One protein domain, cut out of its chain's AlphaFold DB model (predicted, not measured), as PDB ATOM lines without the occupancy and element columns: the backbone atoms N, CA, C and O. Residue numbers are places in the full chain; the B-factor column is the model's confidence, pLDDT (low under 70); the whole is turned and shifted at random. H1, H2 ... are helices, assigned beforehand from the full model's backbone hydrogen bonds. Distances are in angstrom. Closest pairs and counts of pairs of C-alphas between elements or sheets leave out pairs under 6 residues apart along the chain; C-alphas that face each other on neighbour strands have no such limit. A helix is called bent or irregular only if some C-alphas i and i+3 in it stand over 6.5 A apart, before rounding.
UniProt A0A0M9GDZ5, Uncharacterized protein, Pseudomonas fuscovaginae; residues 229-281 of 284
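What this domain is: This is residues 229 to 281 of the 284 residues of an uncharacterized protein of Pseudomonas fuscovaginae (UniProt A0A0M9GDZ5). The model is a flat, open zigzag of helix: H1a meets H1b at a corner, and after a tight turn H2 folds back from H1b as a loose helical hairpin. H2 comes near H1b only close to the turn, and residues 266 to 281 stick out free. The printed part has 53 residues with two named helices, H1 then H2, and no named strand; its class is all helix. It is only just loose, close to extended, with a radius of gyration of the C-alphas of 14.4 A, and only just flat, spanning 44 by 29 by 9 A.

How they stand to each other: By its hydrogen bonds H1, residues 229 to 253, was assigned as one helix, but it is bent: C-alphas 240 and 243 are 8.0 A apart. Its arms are H1a, residues 229 to 240, and H1b, residues 243 to 253. They are close but not clearly touching, the closest C-alphas being those of Glu 238 and Lys 245, 8.0 A apart; their lines stand at 73 degrees, only just about perpendicular. H2, residues 255 to 279, touches H1b with residues 257 to 261 alone. The closest C-alphas are those of His 251 and Asn 257, 6.3 A apart. The two form a helical hairpin, at a shallow tilt of 14 degrees, opposite ways. H1a and H2 are apart. Every O i to N i+4 pair is within hydrogen-bond range in H1a, against 6 of 7 in H1b and 19 of 21 in H2.

Where its parts are: H1a begins at C-alpha 229 (54.918, 42.457, 114.042) and is 16.6 A long from first to last C-alpha. H1b is 17.7 A long and irregular, with C-alphas 243 and 246 7.9 A apart. H2 is 35.7 A long and ends at C-alpha 279 (68.575, 28.564, 79.491). It is irregular, with C-alphas 256 and 259 7.8 A apart, and has a kink of 33 degrees near residue 262.

The domain as a whole: The C-alphas of Phe 229 and Lys 281 are the two farthest apart, at 44.6 A. The printed part has no cut, and the link from H1 to H2 is tight. Mean pLDDT of the printed part is 79.0; residues 255 to 262 and 278 to 281 are under 70.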
ATOM      1  N   PHE A 229      53.959  43.543 113.795       91.56
ATOM      2  CA  PHE A 229      54.918  42.457 114.042       91.56
ATOM      3  C   PHE A 229      54.496  41.148 113.367       91.56
ATOM      4  O   PHE A 229      55.288  40.555 112.638       91.56
ATOM      5  N   VAL A 230      53.255  40.710 113.599       88.62
ATOM      6  CA  VAL A 230      52.746  39.438 113.062       88.62
ATOM      7  C   VAL A 230      52.727  39.464 111.535       88.62
ATOM      8  O   VAL A 230      53.182  38.509 110.912       88.62
ATOM      9  N   GLU A 231      52.261  40.561 110.935       91.19
ATOM     10  CA  GLU A 231      52.223  40.728 109.480       91.19
ATOM     11  C   GLU A 231      53.633  40.705 108.875       91.19
ATOM     12  O   GLU A 231      53.889  39.943 107.944       91.19
ATOM     13  N   ASN A 232      54.580  41.430 109.476       93.81
ATOM     14  CA  ASN A 232      55.978  41.453 109.047       93.81
ATOM     15  C   ASN A 232      56.640  40.066 109.128       93.81
ATOM     16  O   ASN A 232      57.398  39.692 108.232       93.81
ATOM     17  N   GLN A 233      56.362  39.284 110.181       93.81
ATOM     18  CA  GLN A 233      56.883  37.915 110.289       93.81
ATOM     19  C   GLN A 233      56.268  36.988 109.235       93.81
ATOM     20  O   GLN A 233      56.990  36.212 108.615       93.81
ATOM     21  N   LEU A 234      54.958  37.091 108.990       91.75
ATOM     22  CA  LEU A 234      54.291  36.301 107.953       91.75
ATOM     23  C   LEU A 234      54.798  36.658 106.551       91.75
ATOM     24  O   LEU A 234      55.009  35.763 105.737       91.75
ATOM     25  N   GLN A 235      55.057  37.938 106.277       94.12
ATOM     26  CA  GLN A 235      55.658  38.371 105.017       94.12
ATOM     27  C   GLN A 235      57.086  37.833 104.860       94.12
ATOM     28  O   GLN A 235      57.466  37.400 103.772       94.12
ATOM     29  N   LEU A 236      57.876  37.821 105.938       93.25
ATOM     30  CA  LEU A 236      59.220  37.246 105.923       93.25
ATOM     31  C   LEU A 236      59.195  35.733 105.658       93.25
ATOM     32  O   LEU A 236      60.022  35.241 104.885       93.25
ATOM     33  N   ASP A 237      58.253  35.005 106.259       91.69
ATOM     34  CA  ASP A 237      58.038  33.584 105.976       91.69
ATOM     35  C   ASP A 237      57.615  33.363 104.523       91.69
ATOM     36  O   ASP A 237      58.176  32.499 103.855       91.69
ATOM     37  N   GLU A 238      56.701  34.173 103.987       92.19
ATOM     38  CA  GLU A 238      56.279  34.080 102.586       92.19
ATOM     39  C   GLU A 238      57.460  34.315 101.625       92.19
ATOM     40  O   GLU A 238      57.663  33.541 100.690       92.19
ATOM     41  N   LEU A 239      58.315  35.308 101.897       93.44
ATOM     42  CA  LEU A 239      59.519  35.573 101.098       93.44
ATOM     43  C   LEU A 239      60.531  34.418 101.139       93.44
ATOM     44  O   LEU A 239      61.185  34.137 100.134       93.44
ATOM     45  N   ARG A 240      60.687  33.751 102.288       89.06
ATOM     46  CA  ARG A 240      61.640  32.638 102.459       89.06
ATOM     47  C   ARG A 240      61.103  31.313 101.926       89.06
ATOM     48  O   ARG A 240      61.849  30.530 101.340       89.06
ATOM     49  N   TYR A 241      59.827  31.052 102.169       89.31
ATOM     50  CA  TYR A 241      59.245  29.714 102.164       89.31
ATOM     51  C   TYR A 241      57.960  29.607 101.340       89.31
ATOM     52  O   TYR A 241      57.510  28.489 101.090       89.31
ATOM     53  N   GLY A 242      57.394  30.721 100.863       88.25
ATOM     54  CA  GLY A 242      56.103  30.773 100.164       88.25
ATOM     55  C   GLY A 242      56.012  29.814  98.978       88.25
ATOM     56  O   GLY A 242      55.035  29.078  98.834       88.25
ATOM     57  N   ARG A 243      57.096  29.682  98.200       87.38
ATOM     58  CA  ARG A 243      57.169  28.747  97.056       87.38
ATOM     59  C   ARG A 243      57.007  27.266  97.432       87.38
ATOM     60  O   ARG A 243      56.708  26.448  96.569       87.38
ATOM     61  N   TYR A 244      57.204  26.920  98.703       85.81
ATOM     62  CA  TYR A 244      57.090  25.563  99.244       85.81
ATOM     63  C   TYR A 244      55.922  25.417 100.231       85.81
ATOM     64  O   TYR A 244      55.769  24.373 100.863       85.81
ATOM     65  N   LYS A 245      55.075  26.441 100.368       86.38
ATOM     66  CA  LYS A 245      54.003  26.509 101.370       86.38
ATOM     67  C   LYS A 245      53.073  25.291 101.334       86.38
ATOM     68  O   LYS A 245      52.798  24.701 102.376       86.38
ATOM     69  N   THR A 246      52.657  24.849 100.145       84.44
ATOM     70  CA  THR A 246      51.821  23.644  99.977       84.44
ATOM     71  C   THR A 246      52.480  22.400 100.562       84.44
ATOM     72  O   THR A 246      51.824  21.614 101.235       84.44
ATOM     73  N   TRP A 247      53.787  22.238 100.362       80.94
ATOM     74  CA  TRP A 247      54.535  21.094 100.876       80.94
ATOM     75  C   TRP A 247      54.640  21.113 102.395       80.94
ATOM     76  O   TRP A 247      54.477  20.070 103.026       80.94
ATOM     77  N   PHE A 248      54.859  22.287 102.988       85.56
ATOM     78  CA  PHE A 248      54.859  22.427 104.442       85.56
ATOM     79  C   PHE A 248      53.489  22.128 105.042       85.56
ATOM     80  O   PHE A 248      53.428  21.467 106.071       85.56
ATOM     81  N   PHE A 249      52.391  22.534 104.399       85.50
ATOM     82  CA  PHE A 249      51.055  22.162 104.872       85.50
ATOM     83  C   PHE A 249      50.747  20.685 104.714       85.50
ATOM     84  O   PHE A 249      50.160  20.099 105.615       85.50
ATOM     85  N   ASP A 250      51.130  20.072 103.597       80.62
ATOM     86  CA  ASP A 250      50.954  18.633 103.409       80.62
ATOM     87  C   ASP A 250      51.749  17.854 104.459       80.62
ATOM     88  O   ASP A 250      51.231  16.912 105.048       80.62
ATOM     89  N   HIS A 251      52.969  18.303 104.764       79.38
ATOM     90  CA  HIS A 251      53.764  17.744 105.850       79.38
ATOM     91  C   HIS A 251      53.185  18.048 107.233       79.38
ATOM     92  O   HIS A 251      53.265  17.205 108.103       79.38
ATOM     93  N   ALA A 252      52.583  19.208 107.476       79.88
ATOM     94  CA  ALA A 252      51.946  19.497 108.762       79.88
ATOM     95  C   ALA A 252      50.653  18.685 108.964       79.88
ATOM     96  O   ALA A 252      50.331  18.312 110.089       79.88
ATOM     97  N   ARG A 253      49.927  18.374 107.878       78.56
ATOM     98  CA  ARG A 253      48.757  17.476 107.883       78.56
ATOM     99  C   ARG A 253      49.155  16.024 108.092       78.56
ATOM    100  O   ARG A 253      48.479  15.306 108.819       78.56
ATOM    101  N   ASP A 254      50.238  15.602 107.447       72.88
ATOM    102  CA  ASP A 254      50.790  14.263 107.584       72.88
ATOM    103  C   ASP A 254      52.325  14.291 107.705       72.88
ATOM    104  O   ASP A 254      53.057  14.072 106.726       72.88
ATOM    105  N   PRO A 255      52.841  14.517 108.930       62.78
ATOM    106  CA  PRO A 255      54.285  14.605 109.124       62.78
ATOM    107  C   PRO A 255      55.048  13.302 108.845       62.78
ATOM    108  O   PRO A 255      56.275  13.318 108.794       62.78
ATOM    109  N   MET A 256      54.356  12.174 108.622       58.00
ATOM    110  CA  MET A 256      55.002  10.905 108.257       58.00
ATOM    111  C   MET A 256      55.360  10.803 106.785       58.00
ATOM    112  O   MET A 256      56.150   9.941 106.400       58.00
ATOM    113  N   ASN A 257      54.889  11.733 105.958       62.25
ATOM    114  CA  ASN A 257      55.204  11.719 104.542       62.25
ATOM    115  C   ASN A 257      56.578  12.332 104.217       62.25
ATOM    116  O   ASN A 257      56.795  12.792 103.100       62.25
ATOM    117  N   TYR A 258      57.525  12.353 105.167       63.06
ATOM    118  CA  TYR A 258      58.839  12.986 104.996       63.06
ATOM    119  C   TYR A 258      59.620  12.404 103.812       63.06
ATOM    120  O   TYR A 258      60.255  13.147 103.075       63.06
ATOM    121  N   LEU A 259      59.523  11.095 103.554       61.75
ATOM    122  CA  LEU A 259      60.161  10.485 102.383       61.75
ATOM    123  C   LEU A 259      59.500  10.901 101.066       61.75
ATOM    124  O   LEU A 259      60.216  11.201 100.113       61.75
ATOM    125  N   ALA A 260      58.167  10.980 100.993       64.38
ATOM    126  CA  ALA A 260      57.522  11.481  99.779       64.38
ATOM    127  C   ALA A 260      57.724  12.990  99.611       64.38
ATOM    128  O   ALA A 260      57.850  13.463  98.486       64.38
ATOM    129  N   LEU A 261      57.800  13.743 100.708       67.56
ATOM    130  CA  LEU A 261      58.149  15.158 100.723       67.56
ATOM    131  C   LEU A 261      59.572  15.366 100.199       67.56
ATOM    132  O   LEU A 261      59.764  16.149  99.279       67.56
ATOM    133  N   LEU A 262      60.554  14.628 100.724       68.69
ATOM    134  CA  LEU A 262      61.938  14.649 100.247       68.69
ATOM    135  C   LEU A 262      62.037  14.224  98.782       68.69
ATOM    136  O   LEU A 262      62.804  14.809  98.021       68.69
ATOM    137  N   HIS A 263      61.255  13.226  98.368       70.00
ATOM    138  CA  HIS A 263      61.197  12.795  96.977       70.00
ATOM    139  C   HIS A 263      60.643  13.899  96.065       70.00
ATOM    140  O   HIS A 263      61.278  14.231  95.066       70.00
ATOM    141  N   LYS A 264      59.517  14.524  96.437       72.19
ATOM    142  CA  LYS A 264      58.934  15.674  95.725       72.19
ATOM    143  C   LYS A 264      59.898  16.865  95.687       72.19
ATOM    144  O   LYS A 264      60.072  17.475  94.635       72.19
ATOM    145  N   PHE A 265      60.562  17.159  96.806       72.62
ATOM    146  CA  PHE A 265      61.555  18.228  96.915       72.62
ATOM    147  C   PHE A 265      62.724  17.993  95.955       72.62
ATOM    148  O   PHE A 265      63.090  18.886  95.193       72.62
ATOM    149  N   ARG A 266      63.263  16.769  95.935       78.19
ATOM    150  CA  ARG A 266      64.334  16.370  95.016       78.19
ATOM    151  C   ARG A 266      63.914  16.519  93.554       78.19
ATOM    152  O   ARG A 266      64.651  17.123  92.787       78.19
ATOM    153  N   GLN A 267      62.729  16.033  93.182       81.75
ATOM    154  CA  GLN A 267      62.216  16.148  91.809       81.75
ATOM    155  C   GLN A 267      62.113  17.604  91.339       81.75
ATOM    156  O   GLN A 267      62.479  17.917  90.208       81.75
ATOM    157  N   ALA A 268      61.630  18.502  92.199       80.00
ATOM    158  CA  ALA A 268      61.520  19.916  91.862       80.00
ATOM    159  C   ALA A 268      62.886  20.604  91.731       80.00
ATOM    160  O   ALA A 268      63.077  21.396  90.813       80.00
ATOM    161  N   LEU A 269      63.836  20.277  92.615       78.25
ATOM    162  CA  LEU A 269      65.203  20.794  92.543       78.25
ATOM    163  C   LEU A 269      65.896  20.343  91.249       78.25
ATOM    164  O   LEU A 269      66.498  21.160  90.555       78.25
ATOM    165  N   ASP A 270      65.763  19.062  90.895       82.12
ATOM    166  CA  ASP A 270      66.326  18.499  89.665       82.12
ATOM    167  C   ASP A 270      65.740  19.192  88.415       82.12
ATOM    168  O   ASP A 270      66.473  19.516  87.478       82.12
ATOM    169  N   ALA A 271      64.433  19.490  88.411       80.31
ATOM    170  CA  ALA A 271      63.774  20.225  87.329       80.31
ATOM    171  C   ALA A 271      64.256  21.686  87.209       80.31
ATOM    172  O   ALA A 271      64.458  22.179  86.098       80.31
ATOM    173  N   GLU A 272      64.477  22.372  88.333       82.56
ATOM    174  CA  GLU A 272      65.001  23.746  88.375       82.56
ATOM    175  C   GLU A 272      66.445  23.806  87.845       82.56
ATOM    176  O   GLU A 272      66.760  24.635  86.985       82.56
ATOM    177  N   ILE A 273      67.300  22.864  88.265       77.00
ATOM    178  CA  ILE A 273      68.673  22.712  87.753       77.00
ATOM    179  C   ILE A 273      68.663  22.490  86.236       77.00
ATOM    180  O   ILE A 273      69.405  23.158  85.511       77.00
ATOM    181  N   ALA A 274      67.806  21.594  85.736       80.19
ATOM    182  CA  ALA A 274      67.680  21.328  84.304       80.19
ATOM    183  C   ALA A 274      67.209  22.568  83.518       80.19
ATOM    184  O   ALA A 274      67.711  22.836  82.423       80.19
ATOM    185  N   GLY A 275      66.290  23.358  84.084       82.00
ATOM    186  CA  GLY A 275      65.819  24.618  83.502       82.00
ATOM    187  C   GLY A 275      66.927  25.667  83.365       82.00
ATOM    188  O   GLY A 275      67.089  26.252  82.293       82.00
ATOM    189  N   LEU A 276      67.742  25.854  84.407       78.81
ATOM    190  CA  LEU A 276      68.874  26.791  84.402       78.81
ATOM    191  C   LEU A 276      69.965  26.378  83.403       78.81
ATOM    192  O   LEU A 276      70.485  27.213  82.662       78.81
ATOM    193  N   GLN A 277      70.272  25.080  83.317       74.19
ATOM    194  CA  GLN A 277      71.226  24.544  82.338       74.19
ATOM    195  C   GLN A 277      70.716  24.645  80.892       74.19
ATOM    196  O   GLN A 277      71.510  24.803  79.962       74.19
ATOM    197  N   GLY A 278      69.400  24.558  80.687       67.44
ATOM    198  CA  GLY A 278      68.759  24.711  79.380       67.44
ATOM    199  C   GLY A 278      68.656  26.161  78.897       67.44
ATOM    200  O   GLY A 278      68.664  26.384  77.686       67.44
ATOM    201  N   ALA A 279      68.580  27.134  79.809       59.66
ATOM    202  CA  ALA A 279      68.575  28.564  79.491       59.66
ATOM    203  C   ALA A 279      69.971  29.061  79.078       59.66
ATOM    204  O   ALA A 279      70.106  29.719  78.053       59.66
ATOM    205  N   GLY A 280      71.028  28.635  79.780       54.41
ATOM    206  CA  GLY A 280      72.412  29.014  79.457       54.41
ATOM    207  C   GLY A 280      72.953  28.470  78.124       54.41
ATOM    208  O   GLY A 280      74.014  28.896  77.684       54.41
ATOM    209  N   LYS A 281      72.247  27.536  77.470       55.34
ATOM    210  CA  LYS A 281      72.608  26.993  76.145       55.34
ATOM    211  C   LYS A 281      71.908  27.678  74.966       55.34
ATOM    212  O   LYS A 281      72.191  27.310  73.832       55.34
TER     213      LYS A 281